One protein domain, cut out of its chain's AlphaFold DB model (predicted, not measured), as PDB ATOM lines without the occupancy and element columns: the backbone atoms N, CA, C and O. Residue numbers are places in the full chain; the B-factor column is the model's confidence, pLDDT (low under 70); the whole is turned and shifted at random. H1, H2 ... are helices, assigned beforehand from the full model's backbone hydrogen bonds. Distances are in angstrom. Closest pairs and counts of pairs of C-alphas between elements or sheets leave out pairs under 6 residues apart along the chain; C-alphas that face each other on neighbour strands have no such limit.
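AT A GLANCE: This is residues 247 to 341 of the 709 residues of an uncharacterized protein of Gregarina niphandrodes (UniProt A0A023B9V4). A long helix, H1, has three shorter helices gathered along one side of it: H4 is in the middle, packed on H1, H2 and H3 and crossing each at a steep angle. The last helix, H5, is short and lies away from this group at the end of a tail, residues 332 to 337. The printed part has 95 residues with five named helices, H1 to H5 in chain order, and no named strand: all helix. It is compact, with a radius of gyration of the C-alphas of 13.2 A, and spans 43 by 32 by 22 A.

IN THESE COORDINATES: Find C-alpha 248 at (-3.474, 4.049, -28.399); from there H1, residues 248 to 272, runs 36.4 A to C-alpha 272 at (-36.569, 13.415, -16.636). H2 is residues 281 to 295, 21.1 A long; H3 is residues 297 to 310, 20.4 A; H4 is residues 321 to 331, 16.1 A. H5, residues 338 to 341, ends at C-alpha 341, (-24.196, -8.900, -29.388).

HOW THE PARTS SIT: Start at H1: its residues 263 to 271 touch H4 at a steep tilt of 63 degrees, closest at the C-alphas of Ala 267 and Trp 331, 4.7 A. H1 and H2 form a helical hairpin at 44 degrees, touching at the C-alphas of Leu 253 and Leu 295, 6.3 A. H4 touches H2 at C-alphas 284 and 326, 5.8 A, and H3 at C-alphas 301 and 321, 6.0 A. H2 and H3 only just touch, only at the corner, with 3 pairs of C-alphas within 8 A, closest Arg 292 and Phe 300, 5.5 A. H5 is apart from H1, H2, H3 and H4. In H1, H2 and H3 every O i to N i+4 pair is within hydrogen-bond range, in H4 6 of 7; H5 is too short for such a pair.

THE WHOLE: Look to Asp 247 and Gly 316 for the two C-alphas farthest apart, 44.4 A. The printed part has no cut and no long link. Residues 336 to 341 have pLDDT under 70.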
ATOM      1  N   ASP A 247      -2.555   8.140 -30.839       90.81
ATOM      2  CA  ASP A 247      -1.987   7.332 -29.756       90.81
ATOM      3  C   ASP A 247      -3.008   6.356 -29.135       90.81
ATOM      4  O   ASP A 247      -4.168   6.702 -28.882       90.81
ATOM      5  N   ILE A 248      -2.581   5.119 -28.858       90.38
ATOM      6  CA  ILE A 248      -3.474   4.049 -28.399       90.38
ATOM      7  C   ILE A 248      -4.079   4.322 -27.014       90.38
ATOM      8  O   ILE A 248      -5.221   3.920 -26.760       90.38
ATOM      9  N   GLU A 249      -3.359   5.013 -26.128       93.38
ATOM     10  CA  GLU A 249      -3.852   5.381 -24.801       93.38
ATOM     11  C   GLU A 249      -4.802   6.577 -24.889       93.38
ATOM     12  O   GLU A 249      -5.887   6.537 -24.299       93.38
ATOM     13  N   ALA A 250      -4.493   7.575 -25.721       94.38
ATOM     14  CA  ALA A 250      -5.399   8.680 -26.030       94.38
ATOM     15  C   ALA A 250      -6.729   8.186 -26.631       94.38
ATOM     16  O   ALA A 250      -7.811   8.594 -26.200       94.38
ATOM     17  N   ILE A 251      -6.672   7.237 -27.571       94.81
ATOM     18  CA  ILE A 251      -7.850   6.594 -28.172       94.81
ATOM     19  C   ILE A 251      -8.723   5.931 -27.105       94.81
ATOM     20  O   ILE A 251      -9.949   6.099 -27.096       94.81
ATOM     21  N   LYS A 252      -8.111   5.146 -26.207       94.88
ATOM     22  CA  LYS A 252      -8.831   4.490 -25.106       94.88
ATOM     23  C   LYS A 252      -9.468   5.529 -24.192       94.88
ATOM     24  O   LYS A 252     -10.651   5.401 -23.875       94.88
ATOM     25  N   LEU A 253      -8.715   6.555 -23.807       96.44
ATOM     26  CA  LEU A 253      -9.160   7.594 -22.887       96.44
ATOM     27  C   LEU A 253     -10.354   8.380 -23.452       96.44
ATOM     28  O   LEU A 253     -11.385   8.481 -22.786       96.44
ATOM     29  N   VAL A 254     -10.270   8.849 -24.702       96.88
ATOM     30  CA  VAL A 254     -11.361   9.564 -25.390       96.88
ATOM     31  C   VAL A 254     -12.583   8.666 -25.576       96.88
ATOM     32  O   VAL A 254     -13.707   9.093 -25.316       96.88
ATOM     33  N   SER A 255     -12.398   7.408 -25.992       96.50
ATOM     34  CA  SER A 255     -13.514   6.466 -26.158       96.50
ATOM     35  C   SER A 255     -14.246   6.215 -24.837       96.50
ATOM     36  O   SER A 255     -15.478   6.156 -24.796       96.50
ATOM     37  N   ILE A 256     -13.500   6.106 -23.736       96.56
ATOM     38  CA  ILE A 256     -14.061   5.926 -22.399       96.56
ATOM     39  C   ILE A 256     -14.793   7.189 -21.928       96.56
ATOM     40  O   ILE A 256     -15.906   7.070 -21.410       96.56
ATOM     41  N   ALA A 257     -14.219   8.373 -22.148       97.62
ATOM     42  CA  ALA A 257     -14.844   9.659 -21.839       97.62
ATOM     43  C   ALA A 257     -16.169   9.841 -22.600       97.62
ATOM     44  O   ALA A 257     -17.210  10.060 -21.978       97.62
ATOM     45  N   SER A 258     -16.139   9.619 -23.919       96.94
ATOM     46  CA  SER A 258     -17.304   9.643 -24.814       96.94
ATOM     47  C   SER A 258     -18.403   8.706 -24.326       96.94
ATOM     48  O   SER A 258     -19.571   9.078 -24.225       96.94
ATOM     49  N   LYS A 259     -18.031   7.489 -23.930       96.12
ATOM     50  CA  LYS A 259     -18.978   6.498 -23.423       96.12
ATOM     51  C   LYS A 259     -19.616   6.894 -22.093       96.12
ATOM     52  O   LYS A 259     -20.821   6.706 -21.928       96.12
ATOM     53  N   LEU A 260     -18.822   7.390 -21.141       96.75
ATOM     54  CA  LEU A 260     -19.333   7.832 -19.844       96.75
ATOM     55  C   LEU A 260     -20.299   9.003 -20.031       96.75
ATOM     56  O   LEU A 260     -21.433   8.921 -19.568       96.75
ATOM     57  N   GLN A 261     -19.881  10.039 -20.758       97.00
ATOM     58  CA  GLN A 261     -20.692  11.230 -20.994       97.00
ATOM     59  C   GLN A 261     -22.009  10.891 -21.708       97.00
ATOM     60  O   GLN A 261     -23.072  11.333 -21.276       97.00
ATOM     61  N   PHE A 262     -21.967  10.028 -22.729       95.81
ATOM     62  CA  PHE A 262     -23.170   9.560 -23.419       95.81
ATOM     63  C   PHE A 262     -24.155   8.884 -22.459       95.81
ATOM     64  O   PHE A 262     -25.350   9.168 -22.484       95.81
ATOM     65  N   TRP A 263     -23.678   8.007 -21.574       95.50
ATOM     66  CA  TRP A 263     -24.560   7.350 -20.608       95.50
ATOM     67  C   TRP A 263     -25.073   8.275 -19.512       95.50
ATOM     68  O   TRP A 263     -26.182   8.053 -19.037       95.50
ATOM     69  N   LEU A 264     -24.318   9.302 -19.127       96.12
ATOM     70  CA  LEU A 264     -24.807  10.324 -18.201       96.12
ATOM     71  C   LEU A 264     -25.932  11.151 -18.844       96.12
ATOM     72  O   LEU A 264     -26.957  11.353 -18.200       96.12
ATOM     73  N   HIS A 265     -25.820  11.503 -20.133       95.00
ATOM     74  CA  HIS A 265     -26.911  12.146 -20.884       95.00
ATOM     75  C   HIS A 265     -28.156  11.249 -20.937       95.00
ATOM     76  O   HIS A 265     -29.250  11.676 -20.586       95.00
ATOM     77  N   GLN A 266     -27.984   9.972 -21.285       93.31
ATOM     78  CA  GLN A 266     -29.101   9.025 -21.331       93.31
ATOM     79  C   GLN A 266     -29.752   8.810 -19.954       93.31
ATOM     80  O   GLN A 266     -30.967   8.653 -19.865       93.31
ATOM     81  N   ALA A 267     -28.962   8.805 -18.875       94.25
ATOM     82  CA  ALA A 267     -29.486   8.756 -17.514       94.25
ATOM     83  C   ALA A 267     -30.315  10.006 -17.191       94.25
ATOM     84  O   ALA A 267     -31.406   9.880 -16.644       94.25
ATOM     85  N   ALA A 268     -29.830  11.193 -17.561       95.19
ATOM     86  CA  ALA A 268     -30.538  12.453 -17.365       95.19
ATOM     87  C   ALA A 268     -31.894  12.478 -18.085       95.19
ATOM     88  O   ALA A 268     -32.914  12.831 -17.481       95.19
ATOM     89  N   ASP A 269     -31.921  12.030 -19.340       92.81
ATOM     90  CA  ASP A 269     -33.145  11.918 -20.131       92.81
ATOM     91  C   ASP A 269     -34.130  10.924 -19.494       92.81
ATOM     92  O   ASP A 269     -35.319  11.218 -19.352       92.81
ATOM     93  N   ALA A 270     -33.643   9.761 -19.045       92.44
ATOM     94  CA  ALA A 270     -34.467   8.732 -18.410       92.44
ATOM     95  C   ALA A 270     -35.034   9.165 -17.045       92.44
ATOM     96  O   ALA A 270     -36.190   8.859 -16.738       92.44
ATOM     97  N   ILE A 271     -34.249   9.901 -16.249       94.12
ATOM     98  CA  ILE A 271     -34.686  10.504 -14.980       94.12
ATOM     99  C   ILE A 271     -35.784  11.530 -15.250       94.12
ATOM    100  O   ILE A 271     -36.839  11.481 -14.619       94.12
ATOM    101  N   THR A 272     -35.577  12.406 -16.236       94.06
ATOM    102  CA  THR A 272     -36.569  13.415 -16.636       94.06
ATOM    103  C   THR A 272     -37.858  12.764 -17.147       94.06
ATOM    104  O   THR A 272     -38.954  13.251 -16.881       94.06
ATOM    105  N   ALA A 273     -37.746  11.621 -17.830       93.81
ATOM    106  CA  ALA A 273     -38.884  10.836 -18.300       93.81
ATOM    107  C   ALA A 273     -39.550   9.964 -17.215       93.81
ATOM    108  O   ALA A 273     -40.602   9.378 -17.481       93.81
ATOM    109  N   GLY A 274     -38.953   9.830 -16.023       93.25
ATOM    110  CA  GLY A 274     -39.481   9.027 -14.916       93.25
ATOM    111  C   GLY A 274     -39.506   7.515 -15.170       93.25
ATOM    112  O   GLY A 274     -40.326   6.812 -14.582       93.25
ATOM    113  N   LYS A 275     -38.646   6.995 -16.056       85.62
ATOM    114  CA  LYS A 275     -38.622   5.569 -16.430       85.62
ATOM    115  C   LYS A 275     -37.305   4.920 -15.997       85.62
ATOM    116  O   LYS A 275     -36.347   4.950 -16.771       85.62
ATOM    117  N   PRO A 276     -37.228   4.341 -14.784       81.19
ATOM    118  CA  PRO A 276     -36.043   3.602 -14.378       81.19
ATOM    119  C   PRO A 276     -35.884   2.353 -15.245       81.19
ATOM    120  O   PRO A 276     -36.864   1.749 -15.685       81.19
ATOM    121  N   ILE A 277     -34.637   1.956 -15.478       84.50
ATOM    122  CA  ILE A 277     -34.312   0.749 -16.234       84.50
ATOM    123  C   ILE A 277     -33.845  -0.308 -15.240       84.50
ATOM    124  O   ILE A 277     -32.899  -0.080 -14.484       84.50
ATOM    125  N   GLU A 278     -34.489  -1.474 -15.247       80.50
ATOM    126  CA  GLU A 278     -34.030  -2.613 -14.453       80.50
ATOM    127  C   GLU A 278     -32.626  -3.025 -14.901       80.50
ATOM    128  O   GLU A 278     -32.390  -3.379 -16.055       80.50
ATOM    129  N   ASN A 279     -31.667  -2.940 -13.983       80.69
ATOM    130  CA  ASN A 279     -30.263  -3.194 -14.264       80.69
ATOM    131  C   ASN A 279     -29.594  -3.892 -13.079       80.69
ATOM    132  O   ASN A 279     -29.869  -3.564 -11.927       80.69
ATOM    133  N   ASP A 280     -28.649  -4.795 -13.357       84.81
ATOM    134  CA  ASP A 280     -27.866  -5.469 -12.317       84.81
ATOM    135  C   ASP A 280     -26.893  -4.480 -11.630       84.81
ATOM    136  O   ASP A 280     -25.942  -3.999 -12.267       84.81
ATOM    137  N   PRO A 281     -27.056  -4.187 -10.324       85.69
ATOM    138  CA  PRO A 281     -26.186  -3.260  -9.599       85.69
ATOM    139  C   PRO A 281     -24.720  -3.718  -9.544       85.69
ATOM    140  O   PRO A 281     -23.816  -2.882  -9.457       85.69
ATOM    141  N   ARG A 282     -24.438  -5.029  -9.630       84.38
ATOM    142  CA  ARG A 282     -23.058  -5.547  -9.632       84.38
ATOM    143  C   ARG A 282     -22.316  -5.132 -10.895       84.38
ATOM    144  O   ARG A 282     -21.169  -4.684 -10.816       84.38
ATOM    145  N   GLN A 283     -22.986  -5.212 -12.042       87.00
ATOM    146  CA  GLN A 283     -22.439  -4.759 -13.317       87.00
ATOM    147  C   GLN A 283     -22.117  -3.260 -13.272       87.00
ATOM    148  O   GLN A 283     -21.047  -2.845 -13.722       87.00
ATOM    149  N   ARG A 284     -22.993  -2.449 -12.664       90.69
ATOM    150  CA  ARG A 284     -22.798  -0.994 -12.516       90.69
ATOM    151  C   ARG A 284     -21.599  -0.644 -11.654       90.69
ATOM    152  O   ARG A 284     -20.808   0.212 -12.040       90.69
ATOM    153  N   ARG A 285     -21.410  -1.348 -10.539       92.88
ATOM    154  CA  ARG A 285     -20.236  -1.155  -9.681       92.88
ATOM    155  C   ARG A 285     -18.932  -1.419 -10.435       92.88
ATOM    156  O   ARG A 285     -18.026  -0.590 -10.394       92.88
ATOM    157  N   SER A 286     -18.857  -2.539 -11.159       90.62
ATOM    158  CA  SER A 286     -17.682  -2.874 -11.976       90.62
ATOM    159  C   SER A 286     -17.414  -1.814 -13.046       90.62
ATOM    160  O   SER A 286     -16.265  -1.459 -13.303       90.62
ATOM    161  N   LEU A 287     -18.476  -1.298 -13.663       93.44
ATOM    162  CA  LEU A 287     -18.408  -0.297 -14.719       93.44
ATOM    163  C   LEU A 287     -17.890   1.054 -14.208       93.44
ATOM    164  O   LEU A 287     -16.956   1.600 -14.786       93.44
ATOM    165  N   VAL A 288     -18.438   1.549 -13.094       96.69
ATOM    166  CA  VAL A 288     -17.985   2.782 -12.428       96.69
ATOM    167  C   VAL A 288     -16.522   2.667 -12.012       96.69
ATOM    168  O   VAL A 288     -15.741   3.578 -12.274       96.69
ATOM    169  N   SER A 289     -16.129   1.536 -11.420       95.19
ATOM    170  CA  SER A 289     -14.730   1.290 -11.054       95.19
ATOM    171  C   SER A 289     -13.812   1.327 -12.276       95.19
ATOM    172  O   SER A 289     -12.726   1.902 -12.212       95.19
ATOM    173  N   SER A 290     -14.252   0.752 -13.401       94.25
ATOM    174  CA  SER A 290     -13.484   0.746 -14.652       94.25
ATOM    175  C   SER A 290     -13.327   2.159 -15.219       94.25
ATOM    176  O   SER A 290     -12.226   2.538 -15.603       94.25
ATOM    177  N   PHE A 291     -14.398   2.961 -15.220       97.12
ATOM    178  CA  PHE A 291     -14.350   4.353 -15.671       97.12
ATOM    179  C   PHE A 291     -13.448   5.223 -14.804       97.12
ATOM    180  O   PHE A 291     -12.598   5.927 -15.341       97.12
ATOM    181  N   ARG A 292     -13.580   5.128 -13.479       97.50
ATOM    182  CA  ARG A 292     -12.744   5.871 -12.528       97.50
ATOM    183  C   ARG A 292     -11.264   5.513 -12.666       97.50
ATOM    184  O   ARG A 292     -10.417   6.394 -12.589       97.50
ATOM    185  N   THR A 293     -10.958   4.236 -12.898       96.12
ATOM    186  CA  THR A 293      -9.575   3.776 -13.106       96.12
ATOM    187  C   THR A 293      -9.009   4.311 -14.419       96.12
ATOM    188  O   THR A 293      -7.901   4.829 -14.435       96.12
ATOM    189  N   ALA A 294      -9.773   4.221 -15.512       94.75
ATOM    190  CA  ALA A 294      -9.279   4.573 -16.839       94.75
ATOM    191  C   ALA A 294      -9.196   6.086 -17.097       94.75
ATOM    192  O   ALA A 294      -8.262   6.537 -17.746       94.75
ATOM    193  N   LEU A 295     -10.154   6.874 -16.600       97.06
ATOM    194  CA  LEU A 295     -10.138   8.338 -16.747       97.06
ATOM    195  C   LEU A 295      -9.200   9.023 -15.749       97.06
ATOM    196  O   LEU A 295      -8.850  10.191 -15.928       97.06
ATOM    197  N   GLY A 296      -8.816   8.303 -14.697       97.12
ATOM    198  CA  GLY A 296      -8.191   8.866 -13.517       97.12
ATOM    199  C   GLY A 296      -9.220   9.443 -12.545       97.12
ATOM    200  O   GLY A 296     -10.316   9.875 -12.911       97.12
ATOM    201  N   LEU A 297      -8.822   9.454 -11.273       96.69
ATOM    202  CA  LEU A 297      -9.637   9.877 -10.139       96.69
ATOM    203  C   LEU A 297     -10.256  11.268 -10.341       96.69
ATOM    204  O   LEU A 297     -11.465  11.422 -10.210       96.69
ATOM    205  N   ASN A 298      -9.426  12.251 -10.699       97.19
ATOM    206  CA  ASN A 298      -9.822  13.659 -10.735       97.19
ATOM    207  C   ASN A 298     -10.836  13.943 -11.849       97.19
ATOM    208  O   ASN A 298     -11.904  14.469 -11.566       97.19
ATOM    209  N   ARG A 299     -10.547  13.526 -13.092       96.38
ATOM    210  CA  ARG A 299     -11.440  13.757 -14.245       96.38
ATOM    211  C   ARG A 299     -12.794  13.072 -14.065       96.38
ATOM    212  O   ARG A 299     -13.824  13.642 -14.414       96.38
ATOM    213  N   PHE A 300     -12.790  11.847 -13.532       97.94
ATOM    214  CA  PHE A 300     -14.023  11.125 -13.240       97.94
ATOM    215  C   PHE A 300     -14.824  11.825 -12.141       97.94
ATOM    216  O   PHE A 300     -16.019  12.055 -12.314       97.94
ATOM    217  N   ASP A 301     -14.184  12.163 -11.017       97.50
ATOM    218  CA  ASP A 301     -14.901  12.736  -9.884       97.50
ATOM    219  C   ASP A 301     -15.435  14.142 -10.198       97.50
ATOM    220  O   ASP A 301     -16.581  14.432  -9.868       97.50
ATOM    221  N   GLU A 302     -14.663  14.976 -10.897       96.75
ATOM    222  CA  GLU A 302     -15.088  16.306 -11.350       96.75
ATOM    223  C   GLU A 302     -16.326  16.238 -12.253       96.75
ATOM    224  O   GLU A 302     -17.304  16.945 -12.011       96.75
ATOM    225  N   GLU A 303     -16.328  15.352 -13.256       97.25
ATOM    226  CA  GLU A 303     -17.479  15.214 -14.151       97.25
ATOM    227  C   GLU A 303     -18.727  14.786 -13.375       97.25
ATOM    228  O   GLU A 303     -19.796  15.366 -13.535       97.25
ATOM    229  N   ILE A 304     -18.607  13.800 -12.488       97.88
ATOM    230  CA  ILE A 304     -19.755  13.322 -11.717       97.88
ATOM    231  C   ILE A 304     -20.253  14.382 -10.722       97.88
ATOM    232  O   ILE A 304     -21.461  14.478 -10.506       97.88
ATOM    233  N   GLN A 305     -19.368  15.200 -10.145       96.75
ATOM    234  CA  GLN A 305     -19.757  16.347  -9.316       96.75
ATOM    235  C   GLN A 305     -20.497  17.413 -10.133       96.75
ATOM    236  O   GLN A 305     -21.515  17.934  -9.676       96.75
ATOM    237  N   ASN A 306     -20.063  17.673 -11.369       95.81
ATOM    238  CA  ASN A 306     -20.785  18.553 -12.286       95.81
ATOM    239  C   ASN A 306     -22.218  18.036 -12.533       95.81
ATOM    240  O   ASN A 306     -23.189  18.770 -12.344       95.81
ATOM    241  N   TRP A 307     -22.381  16.739 -12.821       96.38
ATOM    242  CA  TRP A 307     -23.705  16.111 -12.957       96.38
ATOM    243  C   TRP A 307     -24.542  16.153 -11.677       96.38
ATOM    244  O   TRP A 307     -25.754  16.345 -11.757       96.38
ATOM    245  N   MET A 308     -23.916  16.030 -10.507       96.62
ATOM    246  CA  MET A 308     -24.599  16.128  -9.214       96.62
ATOM    247  C   MET A 308     -25.220  17.513  -8.990       96.62
ATOM    248  O   MET A 308     -26.274  17.613  -8.365       96.62
ATOM    249  N   SER A 309     -24.608  18.570  -9.536       95.38
ATOM    250  CA  SER A 309     -25.168  19.927  -9.493       95.38
ATOM    251  C   SER A 309     -26.388  20.101 -10.410       95.38
ATOM    252  O   SER A 309     -27.310  20.845 -10.077       95.38
ATOM    253  N   HIS A 310     -26.425  19.381 -11.536       94.38
ATOM    254  CA  HIS A 310     -27.520  19.438 -12.508       94.38
ATOM    255  C   HIS A 310     -28.700  18.533 -12.138       94.38
ATOM    256  O   HIS A 310     -29.850  18.880 -12.399       94.38
ATOM    257  N   ILE A 311     -28.424  17.379 -11.532       96.19
ATOM    258  CA  ILE A 311     -29.418  16.385 -11.126       96.19
ATOM    259  C   ILE A 311     -29.200  16.103  -9.636       96.19
ATOM    260  O   ILE A 311     -28.474  15.176  -9.285       96.19
ATOM    261  N   PRO A 312     -29.781  16.886  -8.715       95.75
ATOM    262  CA  PRO A 312     -29.511  16.697  -7.297       95.75
ATOM    263  C   PRO A 312     -29.896  15.277  -6.847       95.75
ATOM    264  O   PRO A 312     -30.893  14.723  -7.326       95.75
ATOM    265  N   PRO A 313     -29.121  14.660  -5.936       94.75
ATOM    266  CA  PRO A 313     -29.475  13.357  -5.393       94.75
ATOM    267  C   PRO A 313     -30.821  13.428  -4.649       94.75
ATOM    268  O   PRO A 313     -31.216  14.504  -4.185       94.75
ATOM    269  N   PRO A 314     -31.535  12.297  -4.493       94.44
ATOM    270  CA  PRO A 314     -32.772  12.246  -3.727       94.44
ATOM    271  C   PRO A 314     -32.610  12.875  -2.329       94.44
ATOM    272  O   PRO A 314     -31.599  12.619  -1.660       94.44
ATOM    273  N   PRO A 315     -33.592  13.669  -1.858       94.81
ATOM    274  CA  PRO A 315     -33.512  14.339  -0.566       94.81
ATOM    275  C   PRO A 315     -33.192  13.362   0.570       94.81
ATOM    276  O   PRO A 315     -33.780  12.287   0.661       94.81
ATOM    277  N   GLY A 316     -32.252  13.736   1.441       94.12
ATOM    278  CA  GLY A 316     -31.850  12.923   2.593       94.12
ATOM    279  C   GLY A 316     -30.835  11.813   2.292       94.12
ATOM    280  O   GLY A 316     -30.414  11.127   3.219       94.12
ATOM    281  N   THR A 317     -30.397  11.650   1.040       95.31
ATOM    282  CA  THR A 317     -29.301  10.732   0.694       95.31
ATOM    283  C   THR A 317     -27.973  11.478   0.572       95.31
ATOM    284  O   THR A 317     -27.895  12.535  -0.048       95.31
ATOM    285  N   GLN A 318     -26.914  10.932   1.174       96.00
ATOM    286  CA  GLN A 318     -25.538  11.383   0.958       96.00
ATOM    287  C   GLN A 318     -24.821  10.321   0.131       96.00
ATOM    288  O   GLN A 318     -24.655   9.189   0.582       96.00
ATOM    289  N   PHE A 319     -24.413  10.675  -1.084       96.75
ATOM    290  CA  PHE A 319     -23.655   9.781  -1.946       96.75
ATOM    291  C   PHE A 319     -22.209  10.240  -2.061       96.75
ATOM    292  O   PHE A 319     -21.930  11.418  -2.274       96.75
ATOM    293  N   THR A 320     -21.282   9.287  -2.018       96.88
ATOM    294  CA  THR A 320     -19.951   9.518  -2.589       96.88
ATOM    295  C   THR A 320     -20.054   9.642  -4.108       96.88
ATOM    296  O   THR A 320     -20.994   9.130  -4.719       96.88
ATOM    297  N   THR A 321     -19.053  10.244  -4.750       97.25
ATOM    298  CA  THR A 321     -19.029  10.421  -6.208       97.25
ATOM    299  C   THR A 321     -19.235   9.099  -6.963       97.25
ATOM    300  O   THR A 321     -20.064   9.008  -7.865       97.25
ATOM    301  N   SER A 322     -18.589   8.008  -6.537       96.94
ATOM    302  CA  SER A 322     -18.804   6.687  -7.146       96.94
ATOM    303  C   SER A 322     -20.183   6.085  -6.867       96.94
ATOM    304  O   SER A 322     -20.730   5.412  -7.742       96.94
ATOM    305  N   GLN A 323     -20.760   6.298  -5.681       96.62
ATOM    306  CA  GLN A 323     -22.120   5.830  -5.390       96.62
ATOM    307  C   GLN A 323     -23.154   6.590  -6.224       96.62
ATOM    308  O   GLN A 323     -24.068   5.973  -6.766       96.62
ATOM    309  N   TYR A 324     -22.966   7.897  -6.385       97.69
ATOM    310  CA  TYR A 324     -23.832   8.738  -7.197       97.69
ATOM    311  C   TYR A 324     -23.726   8.388  -8.688       97.69
ATOM    312  O   TYR A 324     -24.745   8.195  -9.344       97.69
ATOM    313  N   ALA A 325     -22.514   8.162  -9.207       97.50
ATOM    314  CA  ALA A 325     -22.321   7.649 -10.565       97.50
ATOM    315  C   ALA A 325     -23.008   6.290 -10.773       97.50
ATOM    316  O   ALA A 325     -23.631   6.049 -11.806       97.50
ATOM    317  N   MET A 326     -22.917   5.389  -9.789       96.12
ATOM    318  CA  MET A 326     -23.590   4.091  -9.842       96.12
ATOM    319  C   MET A 326     -25.109   4.262  -9.894       96.12
ATOM    320  O   MET A 326     -25.749   3.589 -10.698       96.12
ATOM    321  N   TRP A 327     -25.662   5.175  -9.090       95.56
ATOM    322  CA  TRP A 327     -27.079   5.525  -9.099       95.56
ATOM    323  C   TRP A 327     -27.510   6.111 -10.448       95.56
ATOM    324  O   TRP A 327     -28.416   5.550 -11.058       95.56
ATOM    325  N   LEU A 328     -26.821   7.125 -10.984       96.06
ATOM    326  CA  LEU A 328     -27.117   7.684 -12.313       96.06
ATOM    327  C   LEU A 328     -27.119   6.596 -13.387       96.06
ATOM    328  O   LEU A 328     -28.061   6.471 -14.165       96.06
ATOM    329  N   LEU A 329     -26.103   5.734 -13.390       94.81
ATOM    330  CA  LEU A 329     -26.004   4.679 -14.388       94.81
ATOM    331  C   LEU A 329     -27.104   3.615 -14.268       94.81
ATOM    332  O   LEU A 329     -27.334   2.927 -15.256       94.81
ATOM    333  N   THR A 330     -27.828   3.482 -13.150       93.75
ATOM    334  CA  THR A 330     -29.028   2.617 -13.123       93.75
ATOM    335  C   THR A 330     -30.158   3.120 -14.025       93.75
ATOM    336  O   THR A 330     -30.973   2.312 -14.460       93.75
ATOM    337  N   TRP A 331     -30.159   4.406 -14.386       94.19
ATOM    338  CA  TRP A 331     -31.140   5.008 -15.290       94.19
ATOM    339  C   TRP A 331     -30.742   4.917 -16.767       94.19
ATOM    340  O   TRP A 331     -31.599   5.006 -17.639       94.19
ATOM    341  N   ALA A 332     -29.461   4.699 -17.075       92.62
ATOM    342  CA  ALA A 332     -28.988   4.611 -18.456       92.62
ATOM    343  C   ALA A 332     -29.232   3.210 -19.060       92.62
ATOM    344  O   ALA A 332     -28.867   2.208 -18.425       92.62
ATOM    345  N   PRO A 333     -29.738   3.096 -20.307       88.38
ATOM    346  CA  PRO A 333     -29.876   1.832 -21.027       88.38
ATOM    347  C   PRO A 333     -28.492   1.330 -21.441       88.38
ATOM    348  O   PRO A 333     -28.029   1.523 -22.566       88.38
ATOM    349  N   VAL A 334     -27.791   0.674 -20.521       82.31
ATOM    350  CA  VAL A 334     -26.513   0.048 -20.845       82.31
ATOM    351  C   VAL A 334     -26.806  -1.293 -21.463       82.31
ATOM    352  O   VAL A 334     -26.897  -2.319 -20.793       82.31
ATOM    353  N   ALA A 335     -26.969  -1.256 -22.783       73.75
ATOM    354  CA  ALA A 335     -27.019  -2.466 -23.571       73.75
ATOM    355  C   ALA A 335     -25.804  -3.343 -23.206       73.75
ATOM    356  O   ALA A 335     -24.678  -2.826 -23.111       73.75
ATOM    357  N   PRO A 336     -25.990  -4.662 -23.010       61.56
ATOM    358  CA  PRO A 336     -24.867  -5.575 -22.859       61.56
ATOM    359  C   PRO A 336     -23.928  -5.366 -24.050       61.56
ATOM    360  O   PRO A 336     -24.390  -5.221 -25.184       61.56
ATOM    361  N   SER A 337     -22.623  -5.253 -23.778       59.22
ATOM    362  CA  SER A 337     -21.625  -4.736 -24.722       59.22
ATOM    363  C   SER A 337     -21.837  -5.264 -26.145       59.22
ATOM    364  O   SER A 337     -22.089  -6.454 -26.342       59.22
ATOM    365  N   ARG A 338     -21.693  -4.415 -27.173       54.19
ATOM    366  CA  ARG A 338     -21.790  -4.859 -28.577       54.19
ATOM    367  C   ARG A 338     -20.838  -6.003 -28.915       54.19
ATOM    368  O   ARG A 338     -21.139  -6.722 -29.851       54.19
ATOM    369  N   SER A 339     -19.749  -6.226 -28.178       50.38
ATOM    370  CA  SER A 339     -18.942  -7.447 -28.322       50.38
ATOM    371  C   SER A 339     -19.763  -8.710 -28.040       50.38
ATOM    372  O   SER A 339     -19.707  -9.650 -28.823       50.38
ATOM    373  N   SER A 340     -20.620  -8.700 -27.015       39.59
ATOM    374  CA  SER A 340     -21.548  -9.795 -26.715       39.59
ATOM    375  C   SER A 340     -22.653  -9.947 -27.770       39.59
ATOM    376  O   SER A 340     -22.996 -11.069 -28.133       39.59
ATOM    377  N   GLN A 341     -23.178  -8.845 -28.327       46.31
ATOM    378  CA  GLN A 341     -24.196  -8.900 -29.388       46.31
ATOM    379  C   GLN A 341     -23.620  -9.221 -30.771       46.31
ATOM    380  O   GLN A 341     -24.252  -9.959 -31.522       46.31
TER     381      GLN A 341